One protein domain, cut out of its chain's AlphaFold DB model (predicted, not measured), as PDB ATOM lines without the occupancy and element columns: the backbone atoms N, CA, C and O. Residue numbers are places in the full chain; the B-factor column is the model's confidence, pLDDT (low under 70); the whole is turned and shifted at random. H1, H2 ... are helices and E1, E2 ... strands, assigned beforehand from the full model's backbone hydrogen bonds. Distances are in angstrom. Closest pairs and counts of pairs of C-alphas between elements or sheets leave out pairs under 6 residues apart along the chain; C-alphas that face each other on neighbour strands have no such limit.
ATOM      1  N   MET A  35      15.210  30.666 -16.213       97.50
ATOM      2  CA  MET A  35      16.063  29.978 -15.250       97.50
ATOM      3  C   MET A  35      16.685  31.010 -14.315       97.50
ATOM      4  O   MET A  35      17.583  31.752 -14.711       97.50
ATOM      5  N   LEU A  36      16.201  31.068 -13.076       96.56
ATOM      6  CA  LEU A  36      16.795  31.903 -12.037       96.56
ATOM      7  C   LEU A  36      17.959  31.145 -11.384       96.56
ATOM      8  O   LEU A  36      17.739  30.142 -10.708       96.56
ATOM      9  N   ASP A  37      19.185  31.630 -11.561       96.62
ATOM     10  CA  ASP A  37      20.363  31.102 -10.876       96.62
ATOM     11  C   ASP A  37      20.731  31.989  -9.687       96.62
ATOM     12  O   ASP A  37      21.334  33.047  -9.842       96.62
ATOM     13  N   VAL A  38      20.355  31.537  -8.493       95.19
ATOM     14  CA  VAL A  38      20.692  32.165  -7.205       95.19
ATOM     15  C   VAL A  38      21.781  31.399  -6.450       95.19
ATOM     16  O   VAL A  38      22.068  31.720  -5.298       95.19
ATOM     17  N   ARG A  39      22.402  30.377  -7.057       95.69
ATOM     18  CA  ARG A  39      23.451  29.591  -6.387       95.69
ATOM     19  C   ARG A  39      24.634  30.454  -5.919       95.69
ATOM     20  O   ARG A  39      25.042  30.244  -4.780       95.69
ATOM     21  N   PRO A  40      25.134  31.442  -6.697       94.44
ATOM     22  CA  PRO A  40      26.176  32.345  -6.209       94.44
ATOM     23  C   PRO A  40      25.696  33.175  -5.015       94.44
ATOM     24  O   PRO A  40      26.396  33.293  -4.018       94.44
ATOM     25  N   LEU A  41      24.476  33.718  -5.079       93.50
ATOM     26  CA  LEU A  41      23.906  34.529  -4.003       93.50
ATOM     27  C   LEU A  41      23.844  33.775  -2.663       93.50
ATOM     28  O   LEU A  41      24.100  34.366  -1.618       93.50
ATOM     29  N   PHE A  42      23.504  32.485  -2.689       94.19
ATOM     30  CA  PHE A  42      23.344  31.653  -1.492       94.19
ATOM     31  C   PHE A  42      24.565  30.779  -1.161       94.19
ATOM     32  O   PHE A  42      24.454  29.911  -0.293       94.19
ATOM     33  N   SER A  43      25.710  30.960  -1.830       94.06
ATOM     34  CA  SER A  43      26.890  30.112  -1.596       94.06
ATOM     35  C   SER A  43      27.605  30.389  -0.272       94.06
ATOM     36  O   SER A  43      28.391  29.564   0.180       94.06
ATOM     37  N   THR A  44      27.343  31.539   0.344       92.38
ATOM     38  CA  THR A  44      27.927  31.976   1.618       92.38
ATOM     39  C   THR A  44      26.851  32.655   2.476       92.38
ATOM     40  O   THR A  44      25.857  33.163   1.943       92.38
ATOM     41  N   PRO A  45      27.007  32.691   3.810       89.88
ATOM     42  CA  PRO A  45      26.203  33.571   4.652       89.88
ATOM     43  C   PRO A  45      26.487  35.044   4.328       89.88
ATOM     44  O   PRO A  45      27.560  35.386   3.829       89.88
ATOM     45  N   SER A  46      25.554  35.937   4.663       85.94
ATOM     46  CA  SER A  46      25.717  37.373   4.405       85.94
ATOM     47  C   SER A  46      26.881  38.020   5.165       85.94
ATOM     48  O   SER A  46      27.348  39.078   4.752       85.94
ATOM     49  N   ASN A  47      27.348  37.408   6.263       84.94
ATOM     50  CA  ASN A  47      28.475  37.860   7.091       84.94
ATOM     51  C   ASN A  47      28.421  39.363   7.445       84.94
ATOM     52  O   ASN A  47      29.440  40.045   7.464       84.94
ATOM     53  N   GLY A  48      27.217  39.892   7.698       80.31
ATOM     54  CA  GLY A  48      26.997  41.302   8.045       80.31
ATOM     55  C   GLY A  48      26.927  42.269   6.855       80.31
ATOM     56  O   GLY A  48      26.675  43.456   7.051       80.31
ATOM     57  N   HIS A  49      27.089  41.798   5.615       86.19
ATOM     58  CA  HIS A  49      26.946  42.640   4.430       86.19
ATOM     59  C   HIS A  49      25.462  42.892   4.104       86.19
ATOM     60  O   HIS A  49      24.759  42.009   3.604       86.19
ATOM     61  N   MET A  50      24.993  44.121   4.340       86.12
ATOM     62  CA  MET A  50      23.572  44.496   4.237       86.12
ATOM     63  C   MET A  50      22.950  44.192   2.869       86.12
ATOM     64  O   MET A  50      21.901  43.555   2.804       86.12
ATOM     65  N   GLY A  51      23.617  44.561   1.770       85.19
ATOM     66  CA  GLY A  51      23.086  44.299   0.426       85.19
ATOM     67  C   GLY A  51      22.979  42.804   0.104       85.19
ATOM     68  O   GLY A  51      22.068  42.378  -0.601       85.19
ATOM     69  N   LEU A  52      23.877  41.985   0.665       87.19
ATOM     70  CA  LEU A  52      23.857  40.536   0.453       87.19
ATOM     71  C   LEU A  52      22.728  39.903   1.275       87.19
ATOM     72  O   LEU A  52      21.982  39.083   0.749       87.19
ATOM     73  N   ALA A  53      22.560  40.341   2.527       88.12
ATOM     74  CA  ALA A  53      21.467  39.908   3.393       88.12
ATOM     75  C   ALA A  53      20.092  40.235   2.790       88.12
ATOM     76  O   ALA A  53      19.237  39.355   2.711       88.12
ATOM     77  N   GLN A  54      19.898  41.466   2.307       88.38
ATOM     78  CA  GLN A  54      18.647  41.875   1.669       88.38
ATOM     79  C   GLN A  54      18.357  41.035   0.419       88.38
ATOM     80  O   GLN A  54      17.265  40.485   0.276       88.38
ATOM     81  N   ALA A  55      19.346  40.866  -0.464       87.69
ATOM     82  CA  ALA A  55      19.174  40.043  -1.655       87.69
ATOM     83  C   ALA A  55      18.827  38.584  -1.295       87.69
ATOM     84  O   ALA A  55      17.929  38.002  -1.902       87.69
ATOM     85  N   GLN A  56      19.481  37.999  -0.286       91.50
ATOM     86  CA  GLN A  56      19.179  36.646   0.195       91.50
ATOM     87  C   GLN A  56      17.766  36.516   0.788       91.50
ATOM     88  O   GLN A  56      17.161  35.456   0.655       91.50
ATOM     89  N   GLN A  57      17.228  37.565   1.414       91.12
ATOM     90  CA  GLN A  57      15.860  37.570   1.946       91.12
ATOM     91  C   GLN A  57      14.799  37.693   0.845       91.12
ATOM     92  O   GLN A  57      13.763  37.037   0.909       91.12
ATOM     93  N   GLU A  58      15.045  38.517  -0.174       89.56
ATOM     94  CA  GLU A  58      14.073  38.759  -1.244       89.56
ATOM     95  C   GLU A  58      14.002  37.632  -2.278       89.56
ATOM     96  O   GLU A  58      12.957  37.418  -2.902       89.56
ATOM     97  N   LYS A  59      15.132  36.972  -2.568       88.94
ATOM     98  CA  LYS A  59      15.192  35.994  -3.661       88.94
ATOM     99  C   LYS A  59      14.774  34.610  -3.170       88.94
ATOM    100  O   LYS A  59      15.284  34.134  -2.160       88.94
ATOM    101  N   PRO A  60      13.896  33.901  -3.901       90.31
ATOM    102  CA  PRO A  60      13.505  32.560  -3.504       90.31
ATOM    103  C   PRO A  60      14.688  31.604  -3.688       90.31
ATOM    104  O   PRO A  60      15.300  31.543  -4.758       90.31
ATOM    105  N   LYS A  61      14.996  30.822  -2.654       93.19
ATOM    106  CA  LYS A  61      16.031  29.785  -2.708       93.19
ATOM    107  C   LYS A  61      15.471  28.515  -3.356       93.19
ATOM    108  O   LYS A  61      15.109  27.563  -2.671       93.19
ATOM    109  N   LEU A  62      15.368  28.528  -4.684       93.56
ATOM    110  CA  LEU A  62      14.835  27.420  -5.484       93.56
ATOM    111  C   LEU A  62      15.953  26.672  -6.227       93.56
ATOM    112  O   LEU A  62      16.943  27.298  -6.619       93.56
ATOM    113  N   PRO A  63      15.813  25.350  -6.450       94.19
ATOM    114  CA  PRO A  63      16.735  24.593  -7.289       94.19
ATOM    115  C   PRO A  63      16.850  25.179  -8.701       94.19
ATOM    116  O   PRO A  63      15.855  25.557  -9.318       94.19
ATOM    117  N   LEU A  64      18.065  25.195  -9.249       95.25
ATOM    118  CA  LEU A  64      18.273  25.522 -10.656       95.25
ATOM    119  C   LEU A  64      18.096  24.262 -11.507       95.25
ATOM    120  O   LEU A  64      18.903  23.335 -11.433       95.25
ATOM    121  N   HIS A  65      17.095  24.267 -12.380       95.19
ATOM    122  CA  HIS A  65      16.974  23.293 -13.461       95.19
ATOM    123  C   HIS A  65      17.426  23.939 -14.771       95.19
ATOM    124  O   HIS A  65      16.898  24.970 -15.174       95.19
ATOM    125  N   VAL A  66      18.432  23.345 -15.417       96.12
ATOM    126  CA  VAL A  66      18.999  23.839 -16.678       96.12
ATOM    127  C   VAL A  66      18.297  23.145 -17.837       96.12
ATOM    128  O   VAL A  66      18.532  21.965 -18.099       96.12
ATOM    129  N   LEU A  67      17.432  23.877 -18.536       95.62
ATOM    130  CA  LEU A  67      16.669  23.378 -19.676       95.62
ATOM    131  C   LEU A  67      16.408  24.492 -20.690       95.62
ATOM    132  O   LEU A  67      16.629  25.669 -20.432       95.62
ATOM    133  N   SER A  68      15.906  24.116 -21.858       96.25
ATOM    134  CA  SER A  68      15.452  25.066 -22.863       96.25
ATOM    135  C   SER A  68      14.140  24.552 -23.441       96.25
ATOM    136  O   SER A  68      14.112  23.505 -24.082       96.25
ATOM    137  N   THR A  69      13.057  25.277 -23.163       97.25
ATOM    138  CA  THR A  69      11.694  24.940 -23.605       97.25
ATOM    139  C   THR A  69      11.348  25.532 -24.972       97.25
ATOM    140  O   THR A  69      10.393  25.089 -25.592       97.25
ATOM    141  N   ALA A  70      12.132  26.499 -25.460       96.62
ATOM    142  CA  ALA A  70      12.013  27.084 -26.795       96.62
ATOM    143  C   ALA A  70      13.379  27.616 -27.288       96.62
ATOM    144  O   ALA A  70      14.426  27.272 -26.734       96.62
ATOM    145  N   ASN A  71      13.396  28.429 -28.347       97.19
ATOM    146  CA  ASN A  71      14.628  28.827 -29.046       97.19
ATOM    147  C   ASN A  71      15.432  29.950 -28.370       97.19
ATOM    148  O   ASN A  71      16.544  30.246 -28.806       97.19
ATOM    149  N   PHE A  72      14.911  30.542 -27.291       97.31
ATOM    150  CA  PHE A  72      15.519  31.690 -26.619       97.31
ATOM    151  C   PHE A  72      15.741  31.414 -25.123       97.31
ATOM    152  O   PHE A  72      15.063  32.025 -24.296       97.31
ATOM    153  N   PRO A  73      16.625  30.468 -24.734       97.44
ATOM    154  CA  PRO A  73      16.853  30.144 -23.325       97.44
ATOM    155  C   PRO A  73      17.110  31.412 -22.501       97.44
ATOM    156  O   PRO A  73      18.017  32.171 -22.828       97.44
ATOM    157  N   VAL A  74      16.328  31.642 -21.442       97.88
ATOM    158  CA  VAL A  74      16.436  32.860 -20.625       97.88
ATOM    159  C   VAL A  74      17.014  32.517 -19.263       97.88
ATOM    160  O   VAL A  74      16.448  31.710 -18.529       97.88
ATOM    161  N   ILE A  75      18.121  33.157 -18.908       97.88
ATOM    162  CA  ILE A  75      18.827  32.965 -17.646       97.88
ATOM    163  C   ILE A  75      18.836  34.294 -16.901       97.88
ATOM    164  O   ILE A  75      19.193  35.331 -17.462       97.88
ATOM    165  N   ARG A  76      18.487  34.263 -15.619       96.69
ATOM    166  CA  ARG A  76      18.698  35.368 -14.685       96.69
ATOM    167  C   ARG A  76      19.732  34.938 -13.665       96.69
ATOM    168  O   ARG A  76      19.427  34.170 -12.758       96.69
ATOM    169  N   PHE A  77      20.953  35.409 -13.845       96.75
ATOM    170  CA  PHE A  77      22.082  35.103 -12.985       96.75
ATOM    171  C   PHE A  77      22.164  36.138 -11.865       96.75
ATOM    172  O   PHE A  77      22.459  37.310 -12.110       96.75
ATOM    173  N   ILE A  78      21.863  35.708 -10.642       95.00
ATOM    174  CA  ILE A  78      21.948  36.543  -9.446       95.00
ATOM    175  C   ILE A  78      23.319  36.320  -8.816       95.00
ATOM    176  O   ILE A  78      23.568  35.327  -8.127       95.00
ATOM    177  N   GLY A  79      24.221  37.246  -9.116       92.56
ATOM    178  CA  GLY A  79      25.601  37.224  -8.678       92.56
ATOM    179  C   GLY A  79      25.757  37.512  -7.188       92.56
ATOM    180  O   GLY A  79      25.004  38.268  -6.573       92.56
ATOM    181  N   HIS A  80      26.800  36.916  -6.637       92.19
ATOM    182  CA  HIS A  80      27.383  37.227  -5.351       92.19
ATOM    183  C   HIS A  80      28.161  38.557  -5.404       92.19
ATOM    184  O   HIS A  80      28.542  39.023  -6.482       92.19
ATOM    185  N   ILE A  81      28.418  39.171  -4.247       88.50
ATOM    186  CA  ILE A  81      29.245  40.388  -4.166       88.50
ATOM    187  C   ILE A  81      30.716  40.117  -4.518       88.50
ATOM    188  O   ILE A  81      31.354  40.900  -5.216       88.50
ATOM    189  N   ASP A  82      31.233  38.971  -4.086       89.12
ATOM    190  CA  ASP A  82      32.533  38.453  -4.506       89.12
ATOM    191  C   ASP A  82      32.479  37.981  -5.967       89.12
ATOM    192  O   ASP A  82      31.778  37.024  -6.316       89.12
ATOM    193  N   LYS A  83      33.252  38.656  -6.820       87.75
ATOM    194  CA  LYS A  83      33.323  38.396  -8.262       87.75
ATOM    195  C   LYS A  83      33.947  37.033  -8.581       87.75
ATOM    196  O   LYS A  83      33.589  36.435  -9.594       87.75
ATOM    197  N   THR A  84      34.827  36.513  -7.727       91.06
ATOM    198  CA  THR A  84      35.498  35.220  -7.950       91.06
ATOM    199  C   THR A  84      34.515  34.051  -7.854       91.06
ATOM    200  O   THR A  84      34.529  33.151  -8.699       91.06
ATOM    201  N   ILE A  85      33.579  34.124  -6.900       93.12
ATOM    202  CA  ILE A  85      32.478  33.166  -6.745       93.12
ATOM    203  C   ILE A  85      31.619  33.145  -8.014       93.12
ATOM    204  O   ILE A  85      31.299  32.072  -8.531       93.12
ATOM    205  N   ASN A  86      31.298  34.319  -8.564       93.75
ATOM    206  CA  ASN A  86      30.503  34.424  -9.790       93.75
ATOM    207  C   ASN A  86      31.169  33.722 -10.973       93.75
ATOM    208  O   ASN A  86      30.513  32.937 -11.659       93.75
ATOM    209  N   SER A  87      32.467  33.953 -11.180       92.50
ATOM    210  CA  SER A  87      33.234  33.311 -12.253       92.50
ATOM    211  C   SER A  87      33.242  31.783 -12.129       92.50
ATOM    212  O   SER A  87      33.089  31.079 -13.133       92.50
ATOM    213  N   SER A  88      33.350  31.255 -10.904       94.06
ATOM    214  CA  SER A  88      33.297  29.807 -10.657       94.06
ATOM    215  C   SER A  88      31.945  29.212 -11.071       94.06
ATOM    216  O   SER A  88      31.889  28.314 -11.915       94.06
ATOM    217  N   TYR A  89      30.834  29.784 -10.592       95.25
ATOM    218  CA  TYR A  89      29.491  29.319 -10.963       95.25
ATOM    219  C   TYR A  89      29.164  29.519 -12.447       95.25
ATOM    220  O   TYR A  89      28.441  28.710 -13.038       95.25
ATOM    221  N   PHE A  90      29.710  30.566 -13.067       96.44
ATOM    222  CA  PHE A  90      29.510  30.826 -14.487       96.44
ATOM    223  C   PHE A  90      30.197  29.795 -15.389       96.44
ATOM    224  O   PHE A  90      29.748  29.577 -16.511       96.44
ATOM    225  N   THR A  91      31.221  29.087 -14.907       94.44
ATOM    226  CA  THR A  91      31.916  28.064 -15.707       94.44
ATOM    227  C   THR A  91      30.958  26.988 -16.228       94.44
ATOM    228  O   THR A  91      31.005  26.649 -17.408       94.44
ATOM    229  N   ALA A  92      30.004  26.531 -15.409       93.88
ATOM    230  CA  ALA A  92      28.978  25.584 -15.856       93.88
ATOM    231  C   ALA A  92      28.018  26.186 -16.903       93.88
ATOM    232  O   ALA A  92      27.525  25.479 -17.786       93.88
ATOM    233  N   TRP A  93      27.752  27.494 -16.821       97.19
ATOM    234  CA  TRP A  93      26.954  28.200 -17.821       97.19
ATOM    235  C   TRP A  93      27.695  28.375 -19.139       97.19
ATOM    236  O   TRP A  93      27.045  28.253 -20.172       97.19
ATOM    237  N   LYS A  94      29.018  28.594 -19.135       96.00
ATOM    238  CA  LYS A  94      29.814  28.718 -20.368       96.00
ATOM    239  C   LYS A  94      29.611  27.523 -21.294       96.00
ATOM    240  O   LYS A  94      29.205  27.699 -22.441       96.00
ATOM    241  N   GLU A  95      29.786  26.313 -20.765       95.25
ATOM    242  CA  GLU A  95      29.601  25.075 -21.534       95.25
ATOM    243  C   GLU A  95      28.168  24.931 -22.056       95.25
ATOM    244  O   GLU A  95      27.934  24.554 -23.207       95.25
ATOM    245  N   ARG A  96      27.177  25.287 -21.230       97.56
ATOM    246  CA  ARG A  96      25.767  25.200 -21.621       97.56
ATOM    247  C   ARG A  96      25.388  26.223 -22.692       97.56
ATOM    248  O   ARG A  96      24.664  25.876 -23.625       97.56
ATOM    249  N   LEU A  97      25.849  27.462 -22.553       98.00
ATOM    250  CA  LEU A  97      25.606  28.550 -23.498       98.00
ATOM    251  C   LEU A  97      26.244  28.233 -24.848       98.00
ATOM    252  O   LEU A  97      25.556  28.315 -25.862       98.00
ATOM    253  N   LYS A  98      27.501  27.775 -24.850       97.44
ATOM    254  CA  LYS A  98      28.187  27.281 -26.049       97.44
ATOM    255  C   LYS A  98      27.387  26.180 -26.743       97.44
ATOM    256  O   LYS A  98      27.147  26.262 -27.944       97.44
ATOM    257  N   LEU A  99      26.922  25.178 -25.990       97.31
ATOM    258  CA  LEU A  99      26.088  24.108 -26.539       97.31
ATOM    259  C   LEU A  99      24.815  24.657 -27.201       97.31
ATOM    260  O   LEU A  99      24.499  24.270 -28.321       97.31
ATOM    261  N   TRP A 100      24.082  25.549 -26.530       97.81
ATOM    262  CA  TRP A 100      22.848  26.116 -27.082       97.81
ATOM    263  C   TRP A 100      23.087  26.995 -28.309       97.81
ATOM    264  O   TRP A 100      22.318  26.900 -29.264       97.81
ATOM    265  N   ILE A 101      24.151  27.797 -28.316       97.12
ATOM    266  CA  ILE A 101      24.542  28.611 -29.476       97.12
ATOM    267  C   ILE A 101      24.873  27.704 -30.669       97.12
ATOM    268  O   ILE A 101      24.345  27.913 -31.758       97.12
ATOM    269  N   ASN A 102      25.643  26.632 -30.454       96.38
ATOM    270  CA  ASN A 102      25.962  25.654 -31.502       96.38
ATOM    271  C   ASN A 102      24.724  24.902 -32.024       96.38
ATOM    272  O   ASN A 102      24.716  24.438 -33.159       96.38
ATOM    273  N   GLN A 103      23.667  24.791 -31.216       96.94
ATOM    274  CA  GLN A 103      22.366  24.242 -31.621       96.94
ATOM    275  C   GLN A 103      21.483  25.257 -32.370       96.94
ATOM    276  O   GLN A 103      20.327  24.955 -32.661       96.94
ATOM    277  N   GLY A 104      21.983  26.464 -32.650       96.44
ATOM    278  CA  GLY A 104      21.240  27.523 -33.335       96.44
ATOM    279  C   GLY A 104      20.249  28.278 -32.444       96.44
ATOM    280  O   GLY A 104      19.383  28.985 -32.957       96.44
ATOM    281  N   LYS A 105      20.341  28.137 -31.114       96.56
ATOM    282  CA  LYS A 105      19.517  28.913 -30.174       96.56
ATOM    283  C   LYS A 105      20.129  30.287 -29.927       96.56
ATOM    284  O   LYS A 105      21.325  30.495 -30.112       96.56
ATOM    285  N   THR A 106      19.318  31.207 -29.411       96.50
ATOM    286  CA  THR A 106      19.762  32.552 -29.018       96.50
ATOM    287  C   THR A 106      19.519  32.757 -27.521       96.50
ATOM    288  O   THR A 106      18.437  33.198 -27.128       96.50
ATOM    289  N   PRO A 107      20.476  32.382 -26.652       96.75
ATOM    290  CA  PRO A 107      20.326  32.554 -25.213       96.75
ATOM    291  C   PRO A 107      20.323  34.028 -24.797       96.75
ATOM    292  O   PRO A 107      21.078  34.837 -25.332       96.75
ATOM    293  N   PHE A 108      19.540  34.345 -23.770       96.56
ATOM    294  CA  PHE A 108      19.551  35.631 -23.079       96.56
ATOM    295  C   PHE A 108      20.018  35.430 -21.639       96.56
ATOM    296  O   PHE A 108      19.399  34.684 -20.881       96.56
ATOM    297  N   LEU A 109      21.096  36.112 -21.255       96.25
ATOM    298  CA  LEU A 109      21.642  36.098 -19.901       96.25
ATOM    299  C   LEU A 109      21.514  37.492 -19.284       96.25
ATOM    300  O   LEU A 109      22.186  38.430 -19.706       96.25
ATOM    301  N   PHE A 110      20.674  37.610 -18.263       95.69
ATOM    302  CA  PHE A 110      20.524  38.820 -17.463       95.69
ATOM    303  C   PHE A 110      21.326  38.673 -16.177       95.69
ATOM    304  O   PHE A 110      21.135  37.706 -15.437       95.69
ATOM    305  N   VAL A 111      22.205  39.631 -15.902       94.44
ATOM    306  CA  VAL A 111      23.030  39.648 -14.692       94.44
ATOM    307  C   VAL A 111      22.445  40.646 -13.703       94.44
ATOM    308  O   VAL A 111      22.182  41.790 -14.063       94.44
ATOM    309  N   HIS A 112      22.257  40.205 -12.462       92.31
ATOM    310  CA  HIS A 112      21.908  41.059 -11.329       92.31
ATOM    311  C   HIS A 112      22.923  40.857 -10.208       92.31
ATOM    312  O   HIS A 112      23.332  39.732  -9.936       92.31
ATOM    313  N   THR A 113      23.288  41.928  -9.520       84.06
ATOM    314  CA  THR A 113      24.112  41.917  -8.304       84.06
ATOM    315  C   THR A 113      23.340  42.596  -7.177       84.06
ATOM    316  O   THR A 113      22.371  43.304  -7.440       84.06
ATOM    317  N   ALA A 114      23.752  42.404  -5.920       76.19
ATOM    318  CA  ALA A 114      23.062  42.985  -4.762       76.19
ATOM    319  C   ALA A 114      22.844  44.513  -4.863       76.19
ATOM    320  O   ALA A 114      21.779  44.998  -4.504       76.19
ATOM    321  N   ASP A 115      23.817  45.257  -5.399       72.75
ATOM    322  CA  ASP A 115      23.730  46.716  -5.611       72.75
ATOM    323  C   ASP A 115      23.235  47.083  -7.029       72.75
ATOM    324  O   ASP A 115      22.979  48.238  -7.344       72.75
ATOM    325  N   ASN A 116      23.105  46.115  -7.944       80.19
ATOM    326  CA  ASN A 116      22.878  46.292  -9.389       80.19
ATOM    327  C   ASN A 116      23.895  47.190 -10.139       80.19
ATOM    328  O   ASN A 116      24.088  46.986 -11.337       80.19
ATOM    329  N   ARG A 117      24.604  48.115  -9.477       83.06
ATOM    330  CA  ARG A 117      25.625  49.005 -10.055       83.06
ATOM    331  C   ARG A 117      26.734  48.238 -10.764       83.06
ATOM    332  O   ARG A 117      27.121  48.588 -11.869       83.06
ATOM    333  N   GLU A 118      27.170  47.131 -10.168       85.81
ATOM    334  CA  GLU A 118      28.213  46.260 -10.727       85.81
ATOM    335  C   GLU A 118      27.695  45.282 -11.798       85.81
ATOM    336  O   GLU A 118      28.486  44.569 -12.417       85.81
ATOM    337  N   SER A 119      26.378  45.208 -12.029       91.06
ATOM    338  CA  SER A 119      25.790  44.236 -12.966       91.06
ATOM    339  C   SER A 119      26.270  44.402 -14.412       91.06
ATOM    340  O   SER A 119      26.586  43.379 -15.023       91.06
ATOM    341  N   PRO A 120      26.407  45.623 -14.972       91.62
ATOM    342  CA  PRO A 120      26.964  45.802 -16.312       91.62
ATOM    343  C   PRO A 120      28.409  45.305 -16.394       91.62
ATOM    344  O   PRO A 120      28.744  44.499 -17.258       91.62
ATOM    345  N   HIS A 121      29.264  45.705 -15.451       90.44
ATOM    346  CA  HIS A 121      30.656  45.260 -15.436       90.44
ATOM    347  C   HIS A 121      30.764  43.728 -15.335       90.44
ATOM    348  O   HIS A 121      31.508  43.109 -16.097       90.44
ATOM    349  N   MET A 122      29.954  43.104 -14.474       92.06
ATOM    350  CA  MET A 122      29.866  41.648 -14.387       92.06
ATOM    351  C   MET A 122      29.396  41.026 -15.710       92.06
ATOM    352  O   MET A 122      30.027  40.092 -16.194       92.06
ATOM    353  N   ALA A 123      28.353  41.564 -16.347       93.69
ATOM    354  CA  ALA A 123      27.885  41.080 -17.646       93.69
ATOM    355  C   ALA A 123      28.991  41.108 -18.713       93.69
ATOM    356  O   ALA A 123      29.112  40.154 -19.478       93.69
ATOM    357  N   ARG A 124      29.843  42.142 -18.721       93.00
ATOM    358  CA  ARG A 124      30.998  42.231 -19.627       93.00
ATOM    359  C   ARG A 124      32.043  41.148 -19.338       93.00
ATOM    360  O   ARG A 124      32.514  40.512 -20.275       93.00
ATOM    361  N   ILE A 125      32.360  40.892 -18.064       93.31
ATOM    362  CA  ILE A 125      33.268  39.800 -17.665       93.31
ATOM    363  C   ILE A 125      32.735  38.452 -18.161       93.31
ATOM    364  O   ILE A 125      33.464  37.703 -18.809       93.31
ATOM    365  N   LEU A 126      31.460  38.153 -17.892       95.19
ATOM    366  CA  LEU A 126      30.851  36.881 -18.285       95.19
ATOM    367  C   LEU A 126      30.769  36.738 -19.814       95.19
ATOM    368  O   LEU A 126      31.024  35.659 -20.347       95.19
ATOM    369  N   TYR A 127      30.463  37.826 -20.525       95.88
ATOM    370  CA  TYR A 127      30.439  37.853 -21.987       95.88
ATOM    371  C   TYR A 127      31.809  37.549 -22.592       95.88
ATOM    372  O   TYR A 127      31.923  36.676 -23.449       95.88
ATOM    373  N   ASN A 128      32.856  38.221 -22.108       95.19
ATOM    374  CA  ASN A 128      34.221  38.001 -22.581       95.19
ATOM    375  C   ASN A 128      34.678  36.564 -22.297       95.19
ATOM    376  O   ASN A 128      35.191  35.902 -23.193       95.19
ATOM    377  N   ALA A 129      34.396  36.045 -21.096       95.00
ATOM    378  CA  ALA A 129      34.722  34.668 -20.727       95.00
ATOM    379  C   ALA A 129      33.978  33.620 -21.578       95.00
ATOM    380  O   ALA A 129      34.480  32.517 -21.784       95.00
ATOM    381  N   LEU A 130      32.770  33.927 -22.065       96.75
ATOM    382  CA  LEU A 130      32.074  33.082 -23.040       96.75
ATOM    383  C   LEU A 130      32.710  33.202 -24.437       96.75
ATOM    384  O   LEU A 130      32.859  32.191 -25.121       96.75
ATOM    385  N   GLY A 131      33.134  34.408 -24.825       96.25
ATOM    386  CA  GLY A 131      33.838  34.686 -26.082       96.25
ATOM    387  C   GLY A 131      35.150  33.911 -26.258       96.25
ATOM    388  O   GLY A 131      35.558  33.647 -27.386       96.25
ATOM    389  N   GLU A 132      35.777  33.479 -25.162       95.06
ATOM    390  CA  GLU A 132      36.959  32.602 -25.180       95.06
ATOM    391  C   GLU A 132      36.663  31.192 -25.724       95.06
ATOM    392  O   GLU A 132      37.560  30.528 -26.238       95.06
ATOM    393  N   VAL A 133      35.418  30.708 -25.604       95.38
ATOM    394  CA  VAL A 133      35.051  29.315 -25.934       95.38
ATOM    395  C   VAL A 133      34.052  29.184 -27.083       95.38
ATOM    396  O   VAL A 133      33.826  28.066 -27.564       95.38
ATOM    397  N   THR A 134      33.441  30.290 -27.512       95.00
ATOM    398  CA  THR A 134      32.510  30.364 -28.643       95.00
ATOM    399  C   THR A 134      32.589  31.744 -29.302       95.00
ATOM    400  O   THR A 134      32.705  32.738 -28.587       95.00
ATOM    401  N   PRO A 135      32.496  31.855 -30.640       93.69
ATOM    402  CA  PRO A 135      32.475  33.153 -31.303       93.69
ATOM    403  C   PRO A 135      31.233  33.944 -30.886       93.69
ATOM    404  O   PRO A 135      30.111  33.437 -30.937       93.69
ATOM    405  N   LEU A 136      31.445  35.196 -30.492       94.44
ATOM    406  CA  LEU A 136      30.399  36.141 -30.128       94.44
ATOM    407  C   LEU A 136      30.593  37.447 -30.907       94.44
ATOM    408  O   LEU A 136      31.732  37.801 -31.224       94.44
ATOM    409  N   PRO A 137      29.513  38.189 -31.206       92.81
ATOM    410  CA  PRO A 137      29.648  39.516 -31.792       92.81
ATOM    411  C   PRO A 137      30.435  40.456 -30.857       92.81
ATOM    412  O   PRO A 137      30.510  40.223 -29.650       92.81
ATOM    413  N   PRO A 138      31.029  41.542 -31.365       91.25
ATOM    414  CA  PRO A 138      31.648  42.533 -30.495       91.25
ATOM    415  C   PRO A 138      30.597  43.158 -29.566       91.25
ATOM    416  O   PRO A 138      29.492  43.501 -29.995       91.25
TER     417      PRO A 138
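This is residues 35 to 138 of the 151 residues of an uncharacterized protein of Halomonas olivaria (UniProt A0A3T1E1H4). Look first for a small wall of three parallel strands, E1, E2 and E3, with H3 over E3 and H2 packed on H3, while H1 lies off at one end of the long axis. The long link of residues 59 to 73 runs back from H1 past the E1 edge. The printed part has 104 residues, in the order E1 H1 E2 H2 E3 H3; the sheet's order is E1 E2 E3, and the class is mixed, helices and strands. It is compact, with a radius of gyration of the C-alphas of 13.8 A, yet elongated, spanning 43 by 27 by 19 A.

Find C-alpha 35 at (16.063, 29.978, -15.250), where E1, residues 35 to 37, begins. E2 is residues 74 to 78, 13.0 A, and E3 108 to 112, 13.2 A. H2, residues 83 to 102, runs 27.5 A with a kink of 43 degrees near residue 92; H1 is 50 to 58, 12.4 A. H3, residues 119 to 131, runs 18.1 A to C-alpha 131 at (33.838, 34.686, -26.082).

Between the parallel neighbour strands E1 and E2, N 35 and O 74 are within hydrogen-bond range at 2.8 A; between the parallel neighbours E2 and E3, N 75 and O 108 are within range at 2.8 A. H3 is on the sheet, over E3, and the closest C-alphas are those of His 112 and Ser 119, 5.3 A. H2 only grazes the sheet, with residues 86 to 97. H2 and H3 touch at a steep tilt of 50 degrees, the same way, closest at the C-alphas of Lys 94 and Leu 130, 5.6 A. H1 is not on the sheet and is apart from H2 and H3. E2, H2, E3 form a strand-helix-strand unit, two parallel neighbour strands with a helix between, with a right-handed crossover; that of E1, H1, E2 is left-handed. Every O i to N i+4 pair is within range in H1 and H3, and 13 of 16 in H2.

The C-alphas farthest apart are those of Gly 48 and Gly 104, 44.0 A. The links E1 to H1 and H1 to E2 are long. The printed part has no cut, and no printed residue has a pLDDT under 70.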